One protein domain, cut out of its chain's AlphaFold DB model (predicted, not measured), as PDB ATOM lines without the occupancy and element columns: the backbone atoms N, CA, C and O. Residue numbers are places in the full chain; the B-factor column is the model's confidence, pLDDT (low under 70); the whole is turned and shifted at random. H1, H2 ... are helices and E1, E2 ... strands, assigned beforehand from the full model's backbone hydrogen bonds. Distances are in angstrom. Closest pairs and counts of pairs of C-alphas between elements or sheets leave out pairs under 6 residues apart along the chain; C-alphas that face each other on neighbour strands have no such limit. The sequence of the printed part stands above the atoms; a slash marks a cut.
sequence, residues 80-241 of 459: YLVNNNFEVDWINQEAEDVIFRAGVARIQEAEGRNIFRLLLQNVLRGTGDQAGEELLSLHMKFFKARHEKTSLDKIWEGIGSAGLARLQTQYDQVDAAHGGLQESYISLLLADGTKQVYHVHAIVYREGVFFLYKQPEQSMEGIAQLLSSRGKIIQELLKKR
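This is residues 80 to 241 of the 459 residues of the protein "Adenylate cyclase 1" of Syntrophaceae bacterium PtaU1.Bin231 (UniProt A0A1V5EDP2). A strongly twisted sheet of five strands stands between two groups of helices: H3 runs along one face with H2 side by side with it and H4 crossing H3 farther out, while H6 crosses the other face, with the short H5 near its beginning. H1 packs close to the sheet on the face opposite H6. The sheet's order is E2, E1, E5, E4, E3, antiparallel throughout, and the class is mixed, helices and strands. The printed part has 162 residues, with six named helices and five named strands in the order E1 E2 H1 H2 H3 H4 E3 E4 E5 H5 H6. It is compact, with a radius of gyration of the C-alphas of 15.2 A, and spans 45 by 35 by 32 A.

E3, residues 181 to 189, E4, residues 195 to 204, and E5, residues 208 to 214, form a meander, each strand the antiparallel neighbour of the one before. N 186 and O 198 are 3.0 A apart, and N 201 and O 212 are 2.9 A apart. E1, residues 80 to 83, is the neighbour of E5, with N 82 to O 209 at 2.9 A. E2, residues 88 to 91, forms a hairpin with E1, with N 81 to O 90 at 2.8 A. H3, residues 130 to 144, is on the sheet at a height of 8.8 A and runs along the strands; the closest C-alphas of H3 and E3 are Ala 131 and Leu 188, 5.3 A. H2, residues 115 to 123, only grazes the sheet and forms a helical hairpin with H3, a shallow tilt of 6 degrees, opposite ways; their closest C-alphas, Val 123 and Gly 132, are 5.6 A apart. H4, residues 161 to 173, is not on the sheet; with residues 170 to 171 alone it touches H3, the closest C-alphas being Met 140 and Tyr 171, 6.1 A. H1, residues 93 to 100, touches H2 about perpendicular at 81 degrees, with C-alphas 100 and 122 closest at 6.2 A. H6, residues 230 to 239, is on the sheet at a height of 10.0 A and runs across the strands, at 75 degrees to E5 on the local plane. H5, residues 223 to 228, only grazes the sheet. In H2, H4, H5 and H6 every O i to N i+4 pair is within hydrogen-bond range; in H1 3 of 4 are, in H3 10 of 11.

E1 begins at C-alpha 80, (-88.409, -11.629, -90.765), and H6 ends at C-alpha 239, (-77.704, -6.280, -83.694). E4 measures 27.3 A, E3 24.8 A, H3 20.6 A, E5 19.5 A and H4 18.5 A.

The C-alphas of Ser 161 and Glu 221, the two farthest apart, are 45.2 A apart. The printed part has no cut. The links H1 to H2 and H3 to H4 are long, with 14 and 16 residues. The mean pLDDT of the printed part is 85.9; residues 125 to 128, 179, 220 to 222, 224 to 225 and 227 are under 70.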
ATOM      1  N   TYR A  80     -88.402 -13.014 -91.230       96.19
ATOM      2  CA  TYR A  80     -88.409 -11.629 -90.765       96.19
ATOM      3  C   TYR A  80     -88.801 -11.518 -89.288       96.19
ATOM      4  O   TYR A  80     -89.533 -12.347 -88.748       96.19
ATOM      5  N   LEU A  81     -88.304 -10.471 -88.630       94.56
ATOM      6  CA  LEU A  81     -88.660 -10.087 -87.267       94.56
ATOM      7  C   LEU A  81     -89.614  -8.897 -87.315       94.56
ATOM      8  O   LEU A  81     -89.303  -7.871 -87.920       94.56
ATOM      9  N   VAL A  82     -90.741  -9.024 -86.623       94.38
ATOM     10  CA  VAL A  82     -91.713  -7.948 -86.426       94.38
ATOM     11  C   VAL A  82     -91.677  -7.508 -84.969       94.38
ATOM     12  O   VAL A  82     -91.789  -8.355 -84.084       94.38
ATOM     13  N   ASN A  83     -91.541  -6.210 -84.711       89.94
ATOM     14  CA  ASN A  83     -91.498  -5.666 -83.354       89.94
ATOM     15  C   ASN A  83     -92.896  -5.519 -82.726       89.94
ATOM     16  O   ASN A  83     -93.919  -5.811 -83.347       89.94
ATOM     17  N   ASN A  84     -92.962  -5.029 -81.487       86.44
ATOM     18  CA  ASN A  84     -94.235  -4.844 -80.785       86.44
ATOM     19  C   ASN A  84     -95.168  -3.783 -81.408       86.44
ATOM     20  O   ASN A  84     -96.369  -3.851 -81.177       86.44
ATOM     21  N   ASN A  85     -94.663  -2.867 -82.239       85.88
ATOM     22  CA  ASN A  85     -95.472  -1.933 -83.037       85.88
ATOM     23  C   ASN A  85     -95.922  -2.535 -84.384       85.88
ATOM     24  O   ASN A  85     -96.537  -1.852 -85.201       85.88
ATOM     25  N   PHE A  86     -95.619  -3.810 -84.628       92.81
ATOM     26  CA  PHE A  86     -95.896  -4.500 -85.882       92.81
ATOM     27  C   PHE A  86     -95.116  -3.953 -87.090       92.81
ATOM     28  O   PHE A  86     -95.549  -4.085 -88.234       92.81
ATOM     29  N   GLU A  87     -93.932  -3.390 -86.844       92.44
ATOM     30  CA  GLU A  87     -92.991  -2.933 -87.872       92.44
ATOM     31  C   GLU A  87     -91.905  -3.995 -88.104       92.44
ATOM     32  O   GLU A  87     -91.445  -4.649 -87.161       92.44
ATOM     33  N   VAL A  88     -91.477  -4.168 -89.356       94.81
ATOM     34  CA  VAL A  88     -90.399  -5.104 -89.709       94.81
ATOM     35  C   VAL A  88     -89.043  -4.541 -89.273       94.81
ATOM     36  O   VAL A  88     -88.542  -3.571 -89.845       94.81
ATOM     37  N   ASP A  89     -88.432  -5.174 -88.275       89.50
ATOM     38  CA  ASP A  89     -87.137  -4.800 -87.697       89.50
ATOM     39  C   ASP A  89     -85.957  -5.483 -88.390       89.50
ATOM     40  O   ASP A  89     -84.870  -4.917 -88.460       89.50
ATOM     41  N   TRP A  90     -86.162  -6.692 -88.901       93.19
ATOM     42  CA  TRP A  90     -85.171  -7.452 -89.657       93.19
ATOM     43  C   TRP A  90     -85.886  -8.290 -90.713       93.19
ATOM     44  O   TRP A  90     -86.980  -8.790 -90.459       93.19
ATOM     45  N   ILE A  91     -85.272  -8.455 -91.880       94.81
ATOM     46  CA  ILE A  91     -85.813  -9.234 -92.994       94.81
ATOM     47  C   ILE A  91     -84.670  -9.756 -93.867       94.81
ATOM     48  O   ILE A  91     -83.647  -9.081 -94.001       94.81
ATOM     49  N   ASN A  92     -84.832 -10.943 -94.455       94.12
ATOM     50  CA  ASN A  92     -83.936 -11.452 -95.496       94.12
ATOM     51  C   ASN A  92     -84.509 -11.259 -96.911       94.12
ATOM     52  O   ASN A  92     -85.698 -10.998 -97.086       94.12
ATOM     53  N   GLN A  93     -83.659 -11.421 -97.930       93.12
ATOM     54  CA  GLN A  93     -84.052 -11.218 -99.330       93.12
ATOM     55  C   GLN A  93     -85.211 -12.135 -99.753       93.12
ATOM     56  O   GLN A  93     -86.150 -11.684-100.398       93.12
ATOM     57  N   GLU A  94     -85.204 -13.392 -99.305       93.00
ATOM     58  CA  GLU A  94     -86.259 -14.366 -99.611       93.00
ATOM     59  C   GLU A  94     -87.652 -13.886 -99.169       93.00
ATOM     60  O   GLU A  94     -88.640 -14.088 -99.872       93.00
ATOM     61  N   ALA A  95     -87.763 -13.213 -98.018       93.88
ATOM     62  CA  ALA A  95     -89.030 -12.636 -97.571       93.88
ATOM     63  C   ALA A  95     -89.441 -11.388 -98.359       93.88
ATOM     64  O   ALA A  95     -90.634 -11.208 -98.619       93.88
ATOM     65  N   GLU A  96     -88.491 -10.544 -98.765       93.38
ATOM     66  CA  GLU A  96     -88.785  -9.419 -99.660       93.38
ATOM     67  C   GLU A  96     -89.341  -9.893-101.002       93.38
ATOM     68  O   GLU A  96     -90.314  -9.320-101.493       93.38
ATOM     69  N   ASP A  97     -88.769 -10.958-101.558       90.19
ATOM     70  CA  ASP A  97     -89.103 -11.451-102.890       90.19
ATOM     71  C   ASP A  97     -90.395 -12.278-102.883       90.19
ATOM     72  O   ASP A  97     -91.285 -12.064-103.714       90.19
ATOM     73  N   VAL A  98     -90.533 -13.202-101.924       89.12
ATOM     74  CA  VAL A  98     -91.643 -14.166-101.892       89.12
ATOM     75  C   VAL A  98     -92.883 -13.606-101.198       89.12
ATOM     76  O   VAL A  98     -93.996 -13.795-101.689       89.12
ATOM     77  N   ILE A  99     -92.713 -12.923-100.062       90.81
ATOM     78  CA  ILE A  99     -93.835 -12.525 -99.198       90.81
ATOM     79  C   ILE A  99     -94.284 -11.106 -99.522       90.81
ATOM     80  O   ILE A  99     -95.447 -10.891 -99.855       90.81
ATOM     81  N   PHE A 100     -93.380 -10.130 -99.430       91.06
ATOM     82  CA  PHE A 100     -93.759  -8.718 -99.549       91.06
ATOM     83  C   PHE A 100     -93.737  -8.191-100.976       91.06
ATOM     84  O   PHE A 100     -94.374  -7.169-101.242       91.06
ATOM     85  N   ARG A 101     -93.012  -8.862-101.878       88.56
ATOM     86  CA  ARG A 101     -92.789  -8.451-103.271       88.56
ATOM     87  C   ARG A 101     -92.342  -6.987-103.367       88.56
ATOM     88  O   ARG A 101     -92.800  -6.229-104.223       88.56
ATOM     89  N   ALA A 102     -91.504  -6.576-102.419       90.12
ATOM     90  CA  ALA A 102     -91.068  -5.200-102.225       90.12
ATOM     91  C   ALA A 102     -89.761  -5.157-101.424       90.12
ATOM     92  O   ALA A 102     -89.569  -5.947-100.505       90.12
ATOM     93  N   GLY A 103     -88.902  -4.175-101.725       92.62
ATOM     94  CA  GLY A 103     -87.665  -3.923-100.977       92.62
ATOM     95  C   GLY A 103     -87.929  -3.250 -99.626       92.62
ATOM     96  O   GLY A 103     -87.674  -2.053 -99.478       92.62
ATOM     97  N   VAL A 104     -88.469  -3.999 -98.663       93.12
ATOM     98  CA  VAL A 104     -88.803  -3.560 -97.298       93.12
ATOM     99  C   VAL A 104     -87.593  -2.982 -96.554       93.12
ATOM    100  O   VAL A 104     -87.718  -1.957 -95.888       93.12
ATOM    101  N   ALA A 105     -86.406  -3.568 -96.704       90.06
ATOM    102  CA  ALA A 105     -85.156  -3.124 -96.093       90.06
ATOM    103  C   ALA A 105     -84.703  -1.735 -96.578       90.06
ATOM    104  O   ALA A 105     -83.917  -1.073 -95.904       90.06
ATOM    105  N   ARG A 106     -85.204  -1.271 -97.734       90.25
ATOM    106  CA  ARG A 106     -84.923   0.074 -98.268       90.25
ATOM    107  C   ARG A 106     -85.843   1.147 -97.684       90.25
ATOM    108  O   ARG A 106     -85.592   2.334 -97.889       90.25
ATOM    109  N   ILE A 107     -86.905   0.754 -96.979       89.94
ATOM    110  CA  ILE A 107     -87.860   1.676 -96.363       89.94
ATOM    111  C   ILE A 107     -87.260   2.206 -95.055       89.94
ATOM    112  O   ILE A 107     -87.115   1.478 -94.074       89.94
ATOM    113  N   GLN A 108     -86.918   3.492 -95.043       84.25
ATOM    114  CA  GLN A 108     -86.200   4.118 -93.927       84.25
ATOM    115  C   GLN A 108     -87.109   4.405 -92.721       84.25
ATOM    116  O   GLN A 108     -86.705   4.230 -91.570       84.25
ATOM    117  N   GLU A 109     -88.353   4.809 -92.974       83.50
ATOM    118  CA  GLU A 109     -89.343   5.110 -91.938       83.50
ATOM    119  C   GLU A 109     -89.896   3.821 -91.312       83.50
ATOM    120  O   GLU A 109     -90.259   2.882 -92.025       83.50
ATOM    121  N   ALA A 110     -89.984   3.773 -89.978       82.88
ATOM    122  CA  ALA A 110     -90.498   2.605 -89.248       82.88
ATOM    123  C   ALA A 110     -91.931   2.261 -89.674       82.88
ATOM    124  O   ALA A 110     -92.257   1.122 -89.994       82.88
ATOM    125  N   GLU A 111     -92.766   3.293 -89.755       84.31
ATOM    126  CA  GLU A 111     -94.179   3.194 -90.095       84.31
ATOM    127  C   GLU A 111     -94.406   2.657 -91.520       84.31
ATOM    128  O   GLU A 111     -95.337   1.889 -91.775       84.31
ATOM    129  N   GLY A 112     -93.511   2.988 -92.457       88.62
ATOM    130  CA  GLY A 112     -93.526   2.431 -93.810       88.62
ATOM    131  C   GLY A 112     -93.266   0.920 -93.845       88.62
ATOM    132  O   GLY A 112     -93.668   0.257 -94.799       88.62
ATOM    133  N   ARG A 113     -92.640   0.370 -92.797       92.88
ATOM    134  CA  ARG A 113     -92.391  -1.064 -92.601       92.88
ATOM    135  C   ARG A 113     -93.462  -1.751 -91.752       92.88
ATOM    136  O   ARG A 113     -93.277  -2.912 -91.388       92.88
ATOM    137  N   ASN A 114     -94.569  -1.077 -91.427       93.69
ATOM    138  CA  ASN A 114     -95.684  -1.717 -90.737       93.69
ATOM    139  C   ASN A 114     -96.222  -2.894 -91.571       93.69
ATOM    140  O   ASN A 114     -96.559  -2.740 -92.747       93.69
ATOM    141  N   ILE A 115     -96.318  -4.074 -90.961       94.81
ATOM    142  CA  ILE A 115     -96.676  -5.313 -91.654       94.81
ATOM    143  C   ILE A 115     -98.054  -5.225 -92.313       94.81
ATOM    144  O   ILE A 115     -98.219  -5.651 -93.453       94.81
ATOM    145  N   PHE A 116     -99.040  -4.624 -91.646       94.25
ATOM    146  CA  PHE A 116    -100.398  -4.511 -92.173       94.25
ATOM    147  C   PHE A 116    -100.443  -3.568 -93.370       94.25
ATOM    148  O   PHE A 116    -101.101  -3.872 -94.364       94.25
ATOM    149  N   ARG A 117     -99.678  -2.472 -93.314       92.88
ATOM    150  CA  ARG A 117     -99.489  -1.568 -94.449       92.88
ATOM    151  C   ARG A 117     -98.860  -2.297 -95.636       92.88
ATOM    152  O   ARG A 117     -99.401  -2.220 -96.737       92.88
ATOM    153  N   LEU A 118     -97.774  -3.039 -95.418       92.81
ATOM    154  CA  LEU A 118     -97.094  -3.805 -96.468       92.81
ATOM    155  C   LEU A 118     -98.016  -4.860 -97.097       92.81
ATOM    156  O   LEU A 118     -98.097  -4.951 -98.322       92.81
ATOM    157  N   LEU A 119     -98.759  -5.617 -96.281       91.62
ATOM    158  CA  LEU A 119     -99.700  -6.632 -96.764       91.62
ATOM    159  C   LEU A 119    -100.842  -6.006 -97.573       91.62
ATOM    160  O   LEU A 119    -101.134  -6.467 -98.674       91.62
ATOM    161  N   LEU A 120    -101.457  -4.929 -97.078       89.56
ATOM    162  CA  LEU A 120    -102.548  -4.245 -97.780       89.56
ATOM    163  C   LEU A 120    -102.088  -3.588 -99.088       89.56
ATOM    164  O   LEU A 120    -102.840  -3.591-100.060       89.56
ATOM    165  N   GLN A 121    -100.878  -3.023 -99.121       87.31
ATOM    166  CA  GLN A 121    -100.369  -2.297-100.287       87.31
ATOM    167  C   GLN A 121     -99.738  -3.206-101.340       87.31
ATOM    168  O   GLN A 121     -99.836  -2.896-102.527       87.31
ATOM    169  N   ASN A 122     -99.081  -4.297-100.947       83.50
ATOM    170  CA  ASN A 122     -98.243  -5.082-101.861       83.50
ATOM    171  C   ASN A 122     -98.771  -6.489-102.121       83.50
ATOM    172  O   ASN A 122     -98.624  -6.983-103.237       83.50
ATOM    173  N   VAL A 123     -99.409  -7.106-101.127       80.38
ATOM    174  CA  VAL A 123     -99.862  -8.498-101.220       80.38
ATOM    175  C   VAL A 123    -101.322  -8.548-101.657       80.38
ATOM    176  O   VAL A 123    -101.637  -9.130-102.686       80.38
ATOM    177  N   LEU A 124    -102.199  -7.815-100.972       80.19
ATOM    178  CA  LEU A 124    -103.654  -7.839-101.158       80.19
ATOM    179  C   LEU A 124    -104.158  -7.021-102.367       80.19
ATOM    180  O   LEU A 124    -105.172  -6.319-102.282       80.19
ATOM    181  N   ARG A 125    -103.473  -7.109-103.512       61.97
ATOM    182  CA  ARG A 125    -103.818  -6.389-104.751       61.97
ATOM    183  C   ARG A 125    -104.888  -7.137-105.563       61.97
ATOM    184  O   ARG A 125    -104.624  -7.611-106.662       61.97
ATOM    185  N   GLY A 126    -106.108  -7.236-105.033       55.72
ATOM    186  CA  GLY A 126    -107.267  -7.773-105.762       55.72
ATOM    187  C   GLY A 126    -108.363  -8.361-104.868       55.72
ATOM    188  O   GLY A 126    -108.137  -8.688-103.704       55.72
ATOM    189  N   THR A 127    -109.575  -8.501-105.409       47.06
ATOM    190  CA  THR A 127    -110.676  -9.213-104.742       47.06
ATOM    191  C   THR A 127    -110.454 -10.723-104.853       47.06
ATOM    192  O   THR A 127    -110.423 -11.244-105.965       47.06
ATOM    193  N   GLY A 128    -110.331 -11.425-103.721       57.66
ATOM    194  CA  GLY A 128    -110.232 -12.893-103.683       57.66
ATOM    195  C   GLY A 128    -108.822 -13.471-103.511       57.66
ATOM    196  O   GLY A 128    -108.650 -14.674-103.695       57.66
ATOM    197  N   ASP A 129    -107.826 -12.657-103.146       71.06
ATOM    198  CA  ASP A 129    -106.496 -13.161-102.785       71.06
ATOM    199  C   ASP A 129    -106.510 -13.845-101.407       71.06
ATOM    200  O   ASP A 129    -106.221 -13.246-100.370       71.06
ATOM    201  N   GLN A 130    -106.893 -15.120-101.410       77.25
ATOM    202  CA  GLN A 130    -106.954 -15.963-100.219       77.25
ATOM    203  C   GLN A 130    -105.586 -16.093 -99.527       77.25
ATOM    204  O   GLN A 130    -105.537 -16.161 -98.304       77.25
ATOM    205  N   ALA A 131    -104.484 -16.064-100.286       75.19
ATOM    206  CA  ALA A 131    -103.129 -16.174 -99.742       75.19
ATOM    207  C   ALA A 131    -102.760 -14.946 -98.898       75.19
ATOM    208  O   ALA A 131    -102.262 -15.066 -97.776       75.19
ATOM    209  N   GLY A 132    -103.048 -13.748 -99.411       83.75
ATOM    210  CA  GLY A 132    -102.835 -12.522 -98.653       83.75
ATOM    211  C   GLY A 132    -103.764 -12.397 -97.438       83.75
ATOM    212  O   GLY A 132    -103.351 -11.844 -96.420       83.75
ATOM    213  N   GLU A 133    -104.987 -12.938 -97.503       88.31
ATOM    214  CA  GLU A 133    -105.888 -12.995 -96.341       88.31
ATOM    215  C   GLU A 133    -105.368 -13.950 -95.258       88.31
ATOM    216  O   GLU A 133    -105.392 -13.592 -94.084       88.31
ATOM    217  N   GLU A 134    -104.820 -15.114 -95.622       90.00
ATOM    218  CA  GLU A 134    -104.180 -16.034 -94.668       90.00
ATOM    219  C   GLU A 134    -102.999 -15.370 -93.941       90.00
ATOM    220  O   GLU A 134    -102.878 -15.477 -92.715       90.00
ATOM    221  N   LEU A 135    -102.161 -14.625 -94.674       91.44
ATOM    222  CA  LEU A 135    -101.080 -13.827 -94.091       91.44
ATOM    223  C   LEU A 135    -101.618 -12.745 -93.154       91.44
ATOM    224  O   LEU A 135    -101.081 -12.554 -92.058       91.44
ATOM    225  N   LEU A 136    -102.670 -12.037 -93.561       93.00
ATOM    226  CA  LEU A 136    -103.276 -10.993 -92.746       93.00
ATOM    227  C   LEU A 136    -103.834 -11.567 -91.438       93.00
ATOM    228  O   LEU A 136    -103.525 -11.051 -90.362       93.00
ATOM    229  N   SER A 137    -104.583 -12.669 -91.520       93.44
ATOM    230  CA  SER A 137    -105.106 -13.380 -90.356       93.44
ATOM    231  C   SER A 137    -103.979 -13.861 -89.439       93.44
ATOM    232  O   SER A 137    -104.076 -13.663 -88.229       93.44
ATOM    233  N   LEU A 138    -102.892 -14.439 -89.975       94.31
ATOM    234  CA  LEU A 138    -101.747 -14.893 -89.171       94.31
ATOM    235  C   LEU A 138    -101.187 -13.762 -88.301       94.31
ATOM    236  O   LEU A 138    -101.059 -13.929 -87.089       94.31
ATOM    237  N   HIS A 139    -100.870 -12.613 -88.899       95.44
ATOM    238  CA  HIS A 139    -100.288 -11.490 -88.160       95.44
ATOM    239  C   HIS A 139    -101.294 -10.864 -87.191       95.44
ATOM    240  O   HIS A 139    -100.920 -10.482 -86.079       95.44
ATOM    241  N   MET A 140    -102.576 -10.825 -87.566       96.12
ATOM    242  CA  MET A 140    -103.639 -10.297 -86.714       96.12
ATOM    243  C   MET A 140    -103.786 -11.087 -85.405       96.12
ATOM    244  O   MET A 140    -104.016 -10.478 -84.360       96.12
ATOM    245  N   LYS A 141    -103.560 -12.412 -85.410       95.44
ATOM    246  CA  LYS A 141    -103.545 -13.226 -84.177       95.44
ATOM    247  C   LYS A 141    -102.539 -12.690 -83.156       95.44
ATOM    248  O   LYS A 141    -102.847 -12.587 -81.969       95.44
ATOM    249  N   PHE A 142    -101.336 -12.333 -83.606       94.75
ATOM    250  CA  PHE A 142    -100.292 -11.796 -82.730       94.75
ATOM    251  C   PHE A 142    -100.562 -10.353 -82.314       94.75
ATOM    252  O   PHE A 142    -100.180  -9.976 -81.206       94.75
ATOM    253  N   PHE A 143    -101.202  -9.562 -83.179       94.81
ATOM    254  CA  PHE A 143    -101.606  -8.194 -82.854       94.81
ATOM    255  C   PHE A 143    -102.655  -8.191 -81.750       94.81
ATOM    256  O   PHE A 143    -102.437  -7.577 -80.712       94.81
ATOM    257  N   LYS A 144    -103.722  -8.982 -81.910       95.38
ATOM    258  CA  LYS A 144    -104.796  -9.148 -80.921       95.38
ATOM    259  C   LYS A 144    -104.306  -9.665 -79.565       95.38
ATOM    260  O   LYS A 144    -104.919  -9.390 -78.543       95.38
ATOM    261  N   ALA A 145    -103.193 -10.399 -79.540       92.00
ATOM    262  CA  ALA A 145    -102.573 -10.863 -78.299       92.00
ATOM    263  C   ALA A 145    -101.879  -9.748 -77.492       92.00
ATOM    264  O   ALA A 145    -101.578  -9.954 -76.319       92.00
ATOM    265  N   ARG A 146    -101.579  -8.598 -78.112       88.50
ATOM    266  CA  ARG A 146    -100.800  -7.503 -77.508       88.50
ATOM    267  C   ARG A 146    -101.522  -6.160 -77.487       88.50
ATOM    268  O   ARG A 146    -101.192  -5.326 -76.652       88.50
ATOM    269  N   HIS A 147    -102.466  -5.954 -78.398       90.50
ATOM    270  CA  HIS A 147    -103.094  -4.666 -78.661       90.50
ATOM    271  C   HIS A 147    -104.606  -4.793 -78.707       90.50
ATOM    272  O   HIS A 147    -105.148  -5.790 -79.183       90.50
ATOM    273  N   GLU A 148    -105.279  -3.737 -78.265       92.25
ATOM    274  CA  GLU A 148    -106.722  -3.608 -78.402       92.25
ATOM    275  C   GLU A 148    -107.117  -3.234 -79.837       92.25
ATOM    276  O   GLU A 148    -106.356  -2.620 -80.589       92.25
ATOM    277  N   LYS A 149    -108.367  -3.531 -80.210       92.44
ATOM    278  CA  LYS A 149    -108.925  -3.200 -81.534       92.44
ATOM    279  C   LYS A 149    -108.853  -1.703 -81.855       92.44
ATOM    280  O   LYS A 149    -108.664  -1.327 -83.008       92.44
ATOM    281  N   THR A 150    -108.988  -0.862 -80.833       89.69
ATOM    282  CA  THR A 150    -108.875   0.606 -80.878       89.69
ATOM    283  C   THR A 150    -107.470   1.101 -81.206       89.69
ATOM    284  O   THR A 150    -107.282   2.300 -81.306       89.69
ATOM    285  N   SER A 151    -106.478   0.217 -81.334       88.69
ATOM    286  CA  SER A 151    -105.123   0.588 -81.757       88.69
ATOM    287  C   SER A 151    -104.929   0.474 -83.276       88.69
ATOM    288  O   SER A 151    -103.915   0.925 -83.797       88.69
ATOM    289  N   LEU A 152    -105.880  -0.129 -84.009       89.56
ATOM    290  CA  LEU A 152    -105.786  -0.368 -85.460       89.56
ATOM    291  C   LEU A 152    -105.863   0.898 -86.325       89.56
ATOM    292  O   LEU A 152    -105.517   0.855 -87.498       89.56
ATOM    293  N   ASP A 153    -106.350   2.005 -85.790       86.38
ATOM    294  CA  ASP A 153    -106.328   3.319 -86.437       86.38
ATOM    295  C   ASP A 153    -105.004   4.064 -86.195       86.38
ATOM    296  O   ASP A 153    -104.679   4.984 -86.939       86.38
ATOM    297  N   LYS A 154    -104.214   3.635 -85.201       83.31
ATOM    298  CA  LYS A 154    -102.926   4.236 -84.816       83.31
ATOM    299  C   LYS A 154    -101.696   3.535 -85.399       83.31
ATOM    300  O   LYS A 154    -100.582   4.015 -85.228       83.31
ATOM    301  N   ILE A 155    -101.861   2.380 -86.043       80.56
ATOM    302  CA  ILE A 155    -100.735   1.580 -86.561       80.56
ATOM    303  C   ILE A 155     -99.964   2.266 -87.697       80.56
ATOM    304  O   ILE A 155     -98.770   2.009 -87.836       80.56
ATOM    305  N   TRP A 156    -100.622   3.112 -88.499       84.12
ATOM    306  CA  TRP A 156     -99.973   4.039 -89.430       84.12
ATOM    307  C   TRP A 156    -100.925   5.175 -89.840       84.12
ATOM    308  O   TRP A 156    -102.145   5.000 -89.915       84.12
ATOM    309  N   GLU A 157    -100.363   6.340 -90.140       78.69
ATOM    310  CA  GLU A 157    -101.062   7.535 -90.585       78.69
ATOM    311  C   GLU A 157    -101.509   7.390 -92.050       78.69
ATOM    312  O   GLU A 157    -100.750   7.008 -92.944       78.69
ATOM    313  N   GLY A 158    -102.782   7.686 -92.321       79.69
ATOM    314  CA  GLY A 158    -103.349   7.559 -93.667       79.69
ATOM    315  C   GLY A 158    -103.866   6.159 -94.009       79.69
ATOM    316  O   GLY A 158    -104.036   5.837 -95.189       79.69
ATOM    317  N   ILE A 159    -104.157   5.318 -93.009       84.81
ATOM    318  CA  ILE A 159    -104.987   4.128 -93.221       84.81
ATOM    319  C   ILE A 159    -106.351   4.547 -93.792       84.81
ATOM    320  O   ILE A 159    -107.158   5.207 -93.144       84.81
ATOM    321  N   GLY A 160    -106.617   4.195 -95.052       85.75
ATOM    322  CA  GLY A 160    -107.913   4.473 -95.670       85.75
ATOM    323  C   GLY A 160    -109.045   3.730 -94.952       85.75
ATOM    324  O   GLY A 160    -108.838   2.630 -94.439       85.75
ATOM    325  N   SER A 161    -110.262   4.282 -94.972       87.50
ATOM    326  CA  SER A 161    -111.435   3.702 -94.292       87.50
ATOM    327  C   SER A 161    -111.703   2.242 -94.678       87.50
ATOM    328  O   SER A 161    -112.011   1.419 -93.819       87.50
ATOM    329  N   ALA A 162    -111.517   1.892 -95.955       87.44
ATOM    330  CA  ALA A 162    -111.644   0.519 -96.441       87.44
ATOM    331  C   ALA A 162    -110.576  -0.426 -95.858       87.44
ATOM    332  O   ALA A 162    -110.882  -1.564 -95.506       87.44
ATOM    333  N   GLY A 163    -109.332   0.050 -95.726       88.06
ATOM    334  CA  GLY A 163    -108.242  -0.709 -95.112       88.06
ATOM    335  C   GLY A 163    -108.503  -0.949 -93.628       88.06
ATOM    336  O   GLY A 163    -108.441  -2.089 -93.175       88.06
ATOM    337  N   LEU A 164    -108.894   0.102 -92.897       91.88
ATOM    338  CA  LEU A 164    -109.237   0.009 -91.477       91.88
ATOM    339  C   LEU A 164    -110.401  -0.961 -91.234       91.88
ATOM    340  O   LEU A 164    -110.295  -1.835 -90.376       91.88
ATOM    341  N   ALA A 165    -111.475  -0.873 -92.024       91.19
ATOM    342  CA  ALA A 165    -112.620  -1.778 -91.917       91.19
ATOM    343  C   ALA A 165    -112.231  -3.249 -92.152       91.19
ATOM    344  O   ALA A 165    -112.710  -4.147 -91.452       91.19
ATOM    345  N   ARG A 166    -111.324  -3.509 -93.104       91.06
ATOM    346  CA  ARG A 166    -110.798  -4.857 -93.366       91.06
ATOM    347  C   ARG A 166    -109.987  -5.385 -92.182       91.06
ATOM    348  O   ARG A 166    -110.216  -6.513 -91.756       91.06
ATOM    349  N   LEU A 167    -109.101  -4.568 -91.607       93.44
ATOM    350  CA  LEU A 167    -108.329  -4.948 -90.418       93.44
ATOM    351  C   LEU A 167    -109.223  -5.205 -89.203       93.44
ATOM    352  O   LEU A 167    -109.028  -6.189 -88.498       93.44
ATOM    353  N   GLN A 168    -110.228  -4.358 -88.976       94.81
ATOM    354  CA  GLN A 168    -111.185  -4.529 -87.883       94.81
ATOM    355  C   GLN A 168    -111.987  -5.825 -88.025       94.81
ATOM    356  O   GLN A 168    -112.197  -6.520 -87.034       94.81
ATOM    357  N   THR A 169    -112.391  -6.161 -89.252       93.94
ATOM    358  CA  THR A 169    -113.090  -7.413 -89.559       93.94
ATOM    359  C   THR A 169    -112.198  -8.620 -89.260       93.94
ATOM    360  O   THR A 169    -112.628  -9.549 -88.583       93.94
ATOM    361  N   GLN A 170    -110.936  -8.584 -89.698       93.75
ATOM    362  CA  GLN A 170    -109.963  -9.639 -89.396       93.75
ATOM    363  C   GLN A 170    -109.692  -9.766 -87.894       93.75
ATOM    364  O   GLN A 170    -109.631 -10.875 -87.372       93.75
ATOM    365  N   TYR A 171    -109.598  -8.650 -87.169       96.06
ATOM    366  CA  TYR A 171    -109.427  -8.653 -85.715       96.06
ATOM    367  C   TYR A 171    -110.569  -9.388 -85.001       96.06
ATOM    368  O   TYR A 171    -110.333 -10.123 -84.039       96.06
ATOM    369  N   ASP A 172    -111.808  -9.219 -85.463       95.81
ATOM    370  CA  ASP A 172    -112.969  -9.890 -84.870       95.81
ATOM    371  C   ASP A 172    -112.995 -11.393 -85.172       95.81
ATOM    372  O   ASP A 172    -113.460 -12.171 -84.342       95.81
ATOM    373  N   GLN A 173    -112.475 -11.802 -86.330       94.38
ATOM    374  CA  GLN A 173    -112.538 -13.182 -86.820       94.38
ATOM    375  C   GLN A 173    -111.438 -14.097 -86.278       94.38
ATOM    376  O   GLN A 173    -111.624 -15.313 -86.258       94.38
ATOM    377  N   VAL A 174    -110.292 -13.550 -85.865       94.62
ATOM    378  CA  VAL A 174    -109.163 -14.360 -85.387       94.62
ATOM    379  C   VAL A 174    -109.130 -14.480 -83.867       94.62
ATOM    380  O   VAL A 174    -109.415 -13.525 -83.143       94.62
ATOM    381  N   ASP A 175    -108.691 -15.631 -83.367       93.06
ATOM    382  CA  ASP A 175    -108.320 -15.789 -81.961       93.06
ATOM    383  C   ASP A 175    -106.928 -15.211 -81.693       93.06
ATOM    384  O   ASP A 175    -106.038 -15.264 -82.545       93.06
ATOM    385  N   ALA A 176    -106.717 -14.664 -80.495       91.88
ATOM    386  CA  ALA A 176    -105.399 -14.189 -80.094       91.88
ATOM    387  C   ALA A 176    -104.382 -15.344 -80.089       91.88
ATOM    388  O   ALA A 176    -104.677 -16.457 -79.645       91.88
ATOM    389  N   ALA A 177    -103.164 -15.081 -80.561       88.81
ATOM    390  CA  ALA A 177    -102.068 -16.031 -80.429       88.81
ATOM    391  C   ALA A 177    -101.670 -16.171 -78.952       88.81
ATOM    392  O   ALA A 177    -101.555 -15.182 -78.231       88.81
ATOM    393  N   HIS A 178    -101.403 -17.399 -78.514       78.19
ATOM    394  CA  HIS A 178    -100.959 -17.681 -77.149       78.19
ATOM    395  C   HIS A 178     -99.438 -17.915 -77.136       78.19
ATOM    396  O   HIS A 178     -98.870 -18.368 -78.131       78.19
ATOM    397  N   GLY A 179     -98.759 -17.550 -76.044       69.38
ATOM    398  CA  GLY A 179     -97.291 -17.511 -75.985       69.38
ATOM    399  C   GLY A 179     -96.600 -18.828 -76.369       69.38
ATOM    400  O   GLY A 179     -97.142 -19.911 -76.169       69.38
ATOM    401  N   GLY A 180     -95.378 -18.730 -76.901       71.25
ATOM    402  CA  GLY A 180     -94.559 -19.880 -77.293       71.25
ATOM    403  C   GLY A 180     -94.195 -19.902 -78.778       71.25
ATOM    404  O   GLY A 180     -94.119 -18.859 -79.426       71.25
ATOM    405  N   LEU A 181     -93.906 -21.106 -79.282       79.31
ATOM    406  CA  LEU A 181     -93.760 -21.378 -80.713       79.31
ATOM    407  C   LEU A 181     -95.155 -21.648 -81.278       79.31
ATOM    408  O   LEU A 181     -95.850 -22.527 -80.776       79.31
ATOM    409  N   GLN A 182     -95.547 -20.893 -82.294       84.19
ATOM    410  CA  GLN A 182     -96.803 -21.067 -83.012       84.19
ATOM    411  C   GLN A 182     -96.502 -21.593 -84.409       84.19
ATOM    412  O   GLN A 182     -95.612 -21.077 -85.086       84.19
ATOM    413  N   GLU A 183     -97.240 -22.612 -84.832       88.50
ATOM    414  CA  GLU A 183     -97.078 -23.223 -86.144       88.50
ATOM    415  C   GLU A 183     -98.350 -23.059 -86.966       88.50
ATOM    416  O   GLU A 183     -99.468 -23.107 -86.448       88.50
ATOM    417  N   SER A 184     -98.199 -22.810 -88.259       89.75
ATOM    418  CA  SER A 184     -99.316 -22.672 -89.191       89.75
ATOM    419  C   SER A 184     -98.889 -23.109 -90.584       89.75
ATOM    420  O   SER A 184     -97.700 -23.169 -90.880       89.75
ATOM    421  N   TYR A 185     -99.857 -23.405 -91.443       90.62
ATOM    422  CA  TYR A 185     -99.613 -23.651 -92.860       90.62
ATOM    423  C   TYR A 185    -100.235 -22.510 -93.651       90.62
ATOM    424  O   TYR A 185    -101.395 -22.179 -93.415       90.62
ATOM    425  N   ILE A 186     -99.459 -21.903 -94.544       90.31
ATOM    426  CA  ILE A 186     -99.917 -20.810 -95.405       90.31
ATOM    427  C   ILE A 186     -99.630 -21.171 -96.852       90.31
ATOM    428  O   ILE A 186     -98.525 -21.612 -97.176       90.31
ATOM    429  N   SER A 187    -100.616 -20.974 -97.724       88.88
ATOM    430  CA  SER A 187    -100.416 -21.093 -99.166       88.88
ATOM    431  C   SER A 187    -100.113 -19.722 -99.756       88.88
ATOM    432  O   SER A 187    -100.968 -18.843 -99.759       88.88
ATOM    433  N   LEU A 188     -98.900 -19.537-100.274       86.31
ATOM    434  CA  LEU A 188     -98.490 -18.322-100.970       86.31
ATOM    435  C   LEU A 188     -98.598 -18.515-102.480       86.31
ATOM    436  O   LEU A 188     -98.235 -19.561-103.016       86.31
ATOM    437  N   LEU A 189     -99.080 -17.487-103.172       83.81
ATOM    438  CA  LEU A 189     -98.961 -17.395-104.621       83.81
ATOM    439  C   LEU A 189     -97.570 -16.835-104.939       83.81
ATOM    440  O   LEU A 189     -97.206 -15.787-104.410       83.81
ATOM    441  N   LEU A 190     -96.791 -17.496-105.787       81.31
ATOM    442  CA  LEU A 190     -95.491 -17.013-106.253       81.31
ATOM    443  C   LEU A 190     -95.645 -16.079-107.463       81.31
ATOM    444  O   LEU A 190     -96.735 -15.920-108.021       81.31
ATOM    445  N   ALA A 191     -94.558 -15.410-107.853       75.56
ATOM    446  CA  ALA A 191     -94.553 -14.464-108.974       75.56
ATOM    447  C   ALA A 191     -94.849 -15.131-110.331       75.56
ATOM    448  O   ALA A 191     -95.405 -14.496-111.223       75.56
ATOM    449  N   ASP A 192     -94.521 -16.416-110.467       79.19
ATOM    450  CA  ASP A 192     -94.822 -17.243-111.639       79.19
ATOM    451  C   ASP A 192     -96.276 -17.767-111.662       79.19
ATOM    452  O   ASP A 192     -96.672 -18.463-112.596       79.19
ATOM    453  N   GLY A 193     -97.083 -17.425-110.649       77.81
ATOM    454  CA  GLY A 193     -98.476 -17.851-110.511       77.81
ATOM    455  C   GLY A 193     -98.661 -19.235-109.880       77.81
ATOM    456  O   GLY A 193     -99.801 -19.685-109.743       77.81
ATOM    457  N   THR A 194     -97.587 -19.912-109.470       84.44
ATOM    458  CA  THR A 194     -97.689 -21.189-108.758       84.44
ATOM    459  C   THR A 194     -98.092 -20.971-107.301       84.44
ATOM    460  O   THR A 194     -97.717 -19.984-106.668       84.44
ATOM    461  N   LYS A 195     -98.909 -21.880-106.754       85.69
ATOM    462  CA  LYS A 195     -99.231 -21.888-105.324       85.69
ATOM    463  C   LYS A 195     -98.261 -22.799-104.602       85.69
ATOM    464  O   LYS A 195     -98.144 -23.970-104.954       85.69
ATOM    465  N   GLN A 196     -97.649 -22.278-103.551       87.56
ATOM    466  CA  GLN A 196     -96.704 -23.011-102.737       87.56
ATOM    467  C   GLN A 196     -97.102 -22.962-101.265       87.56
ATOM    468  O   GLN A 196     -97.464 -21.911-100.738       87.56
ATOM    469  N   VAL A 197     -97.066 -24.116-100.601       90.38
ATOM    470  CA  VAL A 197     -97.397 -24.233 -99.178       90.38
ATOM    471  C   VAL A 197     -96.131 -24.063 -98.351       90.38
ATOM    472  O   VAL A 197     -95.099 -24.655 -98.658       90.38
ATOM    473  N   TYR A 198     -96.232 -23.281 -97.284       91.75
ATOM    474  CA  TYR A 198     -95.180 -23.082 -96.300       91.75
ATOM    475  C   TYR A 198     -95.667 -23.500 -94.915       91.75
ATOM    476  O   TYR A 198     -96.780 -23.164 -94.508       91.75
ATOM    477  N   HIS A 199     -94.810 -24.201 -94.179       92.44
ATOM    478  CA  HIS A 199     -94.911 -24.407 -92.741       92.44
ATOM    479  C   HIS A 199     -94.261 -23.211 -92.042       92.44
ATOM    480  O   HIS A 199     -93.055 -22.977 -92.143       92.44
ATOM    481  N   VAL A 200     -95.090 -22.399 -91.396       92.88
ATOM    482  CA  VAL A 200     -94.697 -21.141 -90.768       92.88
ATOM    483  C   VAL A 200     -94.451 -21.372 -89.288       92.88
ATOM    484  O   VAL A 200     -95.367 -21.758 -88.564       92.88
ATOM    485  N   HIS A 201     -93.237 -21.077 -88.838       91.25
ATOM    486  CA  HIS A 201     -92.873 -21.040 -87.427       91.25
ATOM    487  C   HIS A 201     -92.826 -19.585 -86.960       91.25
ATOM    488  O   HIS A 201     -92.014 -18.795 -87.439       91.25
ATOM    489  N   ALA A 202     -93.680 -19.235 -86.004       92.00
ATOM    490  CA  ALA A 202     -93.698 -17.933 -85.357       92.00
ATOM    491  C   ALA A 202     -93.197 -18.062 -83.913       92.00
ATOM    492  O   ALA A 202     -93.812 -18.725 -83.073       92.00
ATOM    493  N   ILE A 203     -92.058 -17.437 -83.621       88.62
ATOM    494  CA  ILE A 203     -91.419 -17.460 -82.304       88.62
ATOM    495  C   ILE A 203     -91.706 -16.145 -81.599       88.62
ATOM    496  O   ILE A 203     -91.283 -15.079 -82.049       88.62
ATOM    497  N   VAL A 204     -92.407 -16.224 -80.473       88.62
ATOM    498  CA  VAL A 204     -92.729 -15.058 -79.653       88.62
ATOM    499  C   VAL A 204     -91.576 -14.730 -78.700       88.62
ATOM    500  O   VAL A 204     -91.201 -15.553 -77.863       88.62
ATOM    501  N   TYR A 205     -91.059 -13.508 -78.808       84.94
ATOM    502  CA  TYR A 205     -90.090 -12.886 -77.905       84.94
ATOM    503  C   TYR A 205     -90.739 -11.738 -77.122       84.94
ATOM    504  O   TYR A 205     -91.863 -11.319 -77.428       84.94
ATOM    505  N   ARG A 206     -90.017 -11.199 -76.128       81.00
ATOM    506  CA  ARG A 206     -90.390  -9.916 -75.510       81.00
ATOM    507  C   ARG A 206     -90.351  -8.816 -76.569       81.00
ATOM    508  O   ARG A 206     -91.264  -8.006 -76.610       81.00
ATOM    509  N   GLU A 207     -89.354  -8.884 -77.451       81.44
ATOM    510  CA  GLU A 207     -89.023  -7.885 -78.464       81.44
ATOM    511  C   GLU A 207     -89.891  -7.920 -79.725       81.44
ATOM    512  O   GLU A 207     -89.819  -7.039 -80.580       81.44
ATOM    513  N   GLY A 208     -90.727  -8.946 -79.867       89.19
ATOM    514  CA  GLY A 208     -91.558  -9.100 -81.049       89.19
ATOM    515  C   GLY A 208     -91.839 -10.548 -81.408       89.19
ATOM    516  O   GLY A 208     -91.872 -11.435 -80.553       89.19
ATOM    517  N   VAL A 209     -92.079 -10.791 -82.692       92.50
ATOM    518  CA  VAL A 209     -92.346 -12.119 -83.244       92.50
ATOM    519  C   VAL A 209     -91.452 -12.348 -84.453       92.50
ATOM    520  O   VAL A 209     -91.471 -11.571 -85.407       92.50
ATOM    521  N   PHE A 210     -90.660 -13.415 -84.405       93.00
ATOM    522  CA  PHE A 210     -89.845 -13.855 -85.533       93.00
ATOM    523  C   PHE A 210     -90.611 -14.898 -86.337       93.00
ATOM    524  O   PHE A 210     -91.019 -15.917 -85.778       93.00
ATOM    525  N   PHE A 211     -90.799 -14.643 -87.627       94.38
ATOM    526  CA  PHE A 211     -91.480 -15.540 -88.549       94.38
ATOM    527  C   PHE A 211     -90.468 -16.214 -89.469       94.38
ATOM    528  O   PHE A 211     -89.595 -15.553 -90.032       94.38
ATOM    529  N   LEU A 212     -90.624 -17.522 -89.642       92.88
ATOM    530  CA  LEU A 212     -89.819 -18.361 -90.519       92.88
ATOM    531  C   LEU A 212     -90.759 -19.193 -91.396       92.88
ATOM    532  O   LEU A 212     -91.589 -19.931 -90.868       92.88
ATOM    533  N   TYR A 213     -90.626 -19.087 -92.716       92.69
ATOM    534  CA  TYR A 213     -91.466 -19.788 -93.686       92.69
ATOM    535  C   TYR A 213     -90.661 -20.898 -94.333       92.69
ATOM    536  O   TYR A 213     -89.836 -20.654 -95.207       92.69
ATOM    537  N   LYS A 214     -90.923 -22.129 -93.921       90.00
ATOM    538  CA  LYS A 214     -90.209 -23.302 -94.401       90.00
ATOM    539  C   LYS A 214     -91.063 -24.063 -95.410       90.00
ATOM    540  O   LYS A 214     -92.265 -24.207 -95.213       90.00
ATOM    541  N   GLN A 215     -90.467 -24.590 -96.471       88.00
ATOM    542  CA  GLN A 215     -91.170 -25.540 -97.336       88.00
ATOM    543  C   GLN A 215     -91.293 -26.902 -96.620       88.00
ATOM    544  O   GLN A 215     -90.337 -27.304 -95.945       88.00
ATOM    545  N   PRO A 216     -92.417 -27.632 -96.743       82.50
ATOM    546  CA  PRO A 216     -92.602 -28.933 -96.095       82.50
ATOM    547  C   PRO A 216     -91.477 -29.943 -96.377       82.50
ATOM    548  O   PRO A 216     -91.136 -30.746 -95.511       82.50
ATOM    549  N   GLU A 217     -90.865 -29.869 -97.559       78.88
ATOM    550  CA  GLU A 217     -89.817 -30.774 -98.037       78.88
ATOM    551  C   GLU A 217     -88.406 -30.406 -97.545       78.88
ATOM    552  O   GLU A 217     -87.486 -31.218 -97.639       78.88
ATOM    553  N   GLN A 218     -88.201 -29.192 -97.018       75.75
ATOM    554  CA  GLN A 218     -86.889 -28.755 -96.532       75.75
ATOM    555  C   GLN A 218     -86.499 -29.490 -95.236       75.75
ATOM    556  O   GLN A 218     -87.348 -29.873 -94.427       75.75
ATOM    557  N   SER A 219     -85.199 -29.671 -94.990       72.25
ATOM    558  CA  SER A 219     -84.716 -30.303 -93.752       72.25
ATOM    559  C   SER A 219     -85.007 -29.435 -92.517       72.25
ATOM    560  O   SER A 219     -85.015 -28.209 -92.595       72.25
ATOM    561  N   MET A 220     -85.266 -30.067 -91.364       67.75
ATOM    562  CA  MET A 220     -85.306 -29.389 -90.049       67.75
ATOM    563  C   MET A 220     -83.913 -29.221 -89.423       67.75
ATOM    564  O   MET A 220     -83.778 -28.609 -88.359       67.75
ATOM    565  N   GLU A 221     -82.894 -29.803 -90.049       65.38
ATOM    566  CA  GLU A 221     -81.512 -29.780 -89.583       65.38
ATOM    567  C   GLU A 221     -80.994 -28.332 -89.554       65.38
ATOM    568  O   GLU A 221     -81.278 -27.535 -90.446       65.38
ATOM    569  N   GLY A 222     -80.351 -27.933 -88.454       67.12
ATOM    570  CA  GLY A 222     -79.992 -26.536 -88.182       67.12
ATOM    571  C   GLY A 222     -81.154 -25.662 -87.679       67.12
ATOM    572  O   GLY A 222     -80.986 -24.951 -86.690       67.12
ATOM    573  N   ILE A 223     -82.362 -25.765 -88.254       70.00
ATOM    574  CA  ILE A 223     -83.538 -24.965 -87.841       70.00
ATOM    575  C   ILE A 223     -83.952 -25.300 -86.408       70.00
ATOM    576  O   ILE A 223     -84.127 -24.400 -85.595       70.00
ATOM    577  N   ALA A 224     -84.069 -26.581 -86.052       69.06
ATOM    578  CA  ALA A 224     -84.454 -26.971 -84.691       69.06
ATOM    579  C   ALA A 224     -83.449 -26.472 -83.629       69.06
ATOM    580  O   ALA A 224     -83.829 -26.128 -82.508       69.06
ATOM    581  N   GLN A 225     -82.166 -26.390 -83.994       68.50
ATOM    582  CA  GLN A 225     -81.100 -25.871 -83.138       68.50
ATOM    583  C   GLN A 225     -81.110 -24.339 -83.055       68.50
ATOM    584  O   GLN A 225     -80.876 -23.774 -81.982       68.50
ATOM    585  N   LEU A 226     -81.449 -23.669 -84.158       70.69
ATOM    586  CA  LEU A 226     -81.745 -22.244 -84.186       70.69
ATOM    587  C   LEU A 226     -82.922 -21.967 -83.230       70.69
ATOM    588  O   LEU A 226     -82.747 -21.280 -82.227       70.69
ATOM    589  N   LEU A 227     -84.072 -22.618 -83.435       69.62
ATOM    590  CA  LEU A 227     -85.288 -22.491 -82.617       69.62
ATOM    591  C   LEU A 227     -85.083 -22.823 -81.126       69.62
ATOM    592  O   LEU A 227     -85.813 -22.288 -80.284       69.62
ATOM    593  N   SER A 228     -84.124 -23.690 -80.782       71.88
ATOM    594  CA  SER A 228     -83.776 -24.005 -79.388       71.88
ATOM    595  C   SER A 228     -82.837 -22.968 -78.758       71.88
ATOM    596  O   SER A 228     -82.900 -22.728 -77.553       71.88
ATOM    597  N   SER A 229     -82.050 -22.255 -79.568       77.19
ATOM    598  CA  SER A 229     -81.122 -21.194 -79.149       77.19
ATOM    599  C   SER A 229     -81.766 -19.800 -79.153       77.19
ATOM    600  O   SER A 229     -81.139 -18.813 -79.548       77.19
ATOM    601  N   ARG A 230     -83.017 -19.697 -78.682       73.12
ATOM    602  CA  ARG A 230     -83.861 -18.487 -78.778       73.12
ATOM    603  C   ARG A 230     -83.155 -17.197 -78.354       73.12
ATOM    604  O   ARG A 230     -83.238 -16.206 -79.071       73.12
ATOM    605  N   GLY A 231     -82.440 -17.223 -77.228       74.56
ATOM    606  CA  GLY A 231     -81.736 -16.053 -76.689       74.56
ATOM    607  C   GLY A 231     -80.575 -15.561 -77.561       74.56
ATOM    608  O   GLY A 231     -80.354 -14.359 -77.655       74.56
ATOM    609  N   LYS A 232     -79.857 -16.465 -78.241       78.00
ATOM    610  CA  LYS A 232     -78.764 -16.080 -79.150       78.00
ATOM    611  C   LYS A 232     -79.307 -15.465 -80.438       78.00
ATOM    612  O   LYS A 232     -78.796 -14.438 -80.868       78.00
ATOM    613  N   ILE A 233     -80.364 -16.054 -81.013       81.12
ATOM    614  CA  ILE A 233     -80.985 -15.526 -82.237       81.12
ATOM    615  C   ILE A 233     -81.460 -14.096 -82.027       81.12
ATOM    616  O   ILE A 233     -81.145 -13.235 -82.838       81.12
ATOM    617  N   ILE A 234     -82.224 -13.839 -80.958       80.69
ATOM    618  CA  ILE A 234     -82.820 -12.516 -80.775       80.69
ATOM    619  C   ILE A 234     -81.741 -11.446 -80.601       80.69
ATOM    620  O   ILE A 234     -81.837 -10.388 -81.207       80.69
ATOM    621  N   GLN A 235     -80.653 -11.748 -79.887       78.88
ATOM    622  CA  GLN A 235     -79.506 -10.843 -79.775       78.88
ATOM    623  C   GLN A 235     -78.868 -10.548 -81.140       78.88
ATOM    624  O   GLN A 235     -78.577  -9.395 -81.446       78.88
ATOM    625  N   GLU A 236     -78.688 -11.561 -81.987       81.06
ATOM    626  CA  GLU A 236     -78.156 -11.374 -83.341       81.06
ATOM    627  C   GLU A 236     -79.119 -10.608 -84.265       81.06
ATOM    628  O   GLU A 236     -78.675  -9.749 -85.028       81.06
ATOM    629  N   LEU A 237     -80.432 -10.852 -84.171       83.00
ATOM    630  CA  LEU A 237     -81.454 -10.099 -84.907       83.00
ATOM    631  C   LEU A 237     -81.459  -8.622 -84.495       83.00
ATOM    632  O   LEU A 237     -81.472  -7.747 -85.356       83.00
ATOM    633  N   LEU A 238     -81.386  -8.336 -83.191       78.31
ATOM    634  CA  LEU A 238     -81.369  -6.968 -82.666       78.31
ATOM    635  C   LEU A 238     -80.101  -6.203 -83.072       78.31
ATOM    636  O   LEU A 238     -80.185  -5.013 -83.367       78.31
ATOM    637  N   LYS A 239     -78.944  -6.875 -83.156       77.88
ATOM    638  CA  LYS A 239     -77.704  -6.280 -83.694       77.88
ATOM    639  C   LYS A 239     -77.800  -5.942 -85.181       77.88
ATOM    640  O   LYS A 239     -77.123  -5.030 -85.641       77.88
ATOM    641  N   LYS A 240     -78.606  -6.692 -85.937       81.31
ATOM    642  CA  LYS A 240     -78.803  -6.526 -87.386       81.31
ATOM    643  C   LYS A 240     -80.096  -5.784 -87.730       81.31
ATOM    644  O   LYS A 240     -80.529  -5.826 -88.881       81.31
ATOM    645  N   ARG A 241     -80.719  -5.127 -86.751       81.06
ATOM    646  CA  ARG A 241     -81.950  -4.365 -86.951       81.06
ATOM    647  C   ARG A 241     -81.751  -3.294 -88.025       81.06
ATOM    648  O   ARG A 241     -80.731  -2.607 -88.048       81.06
TER     649      ARG A 241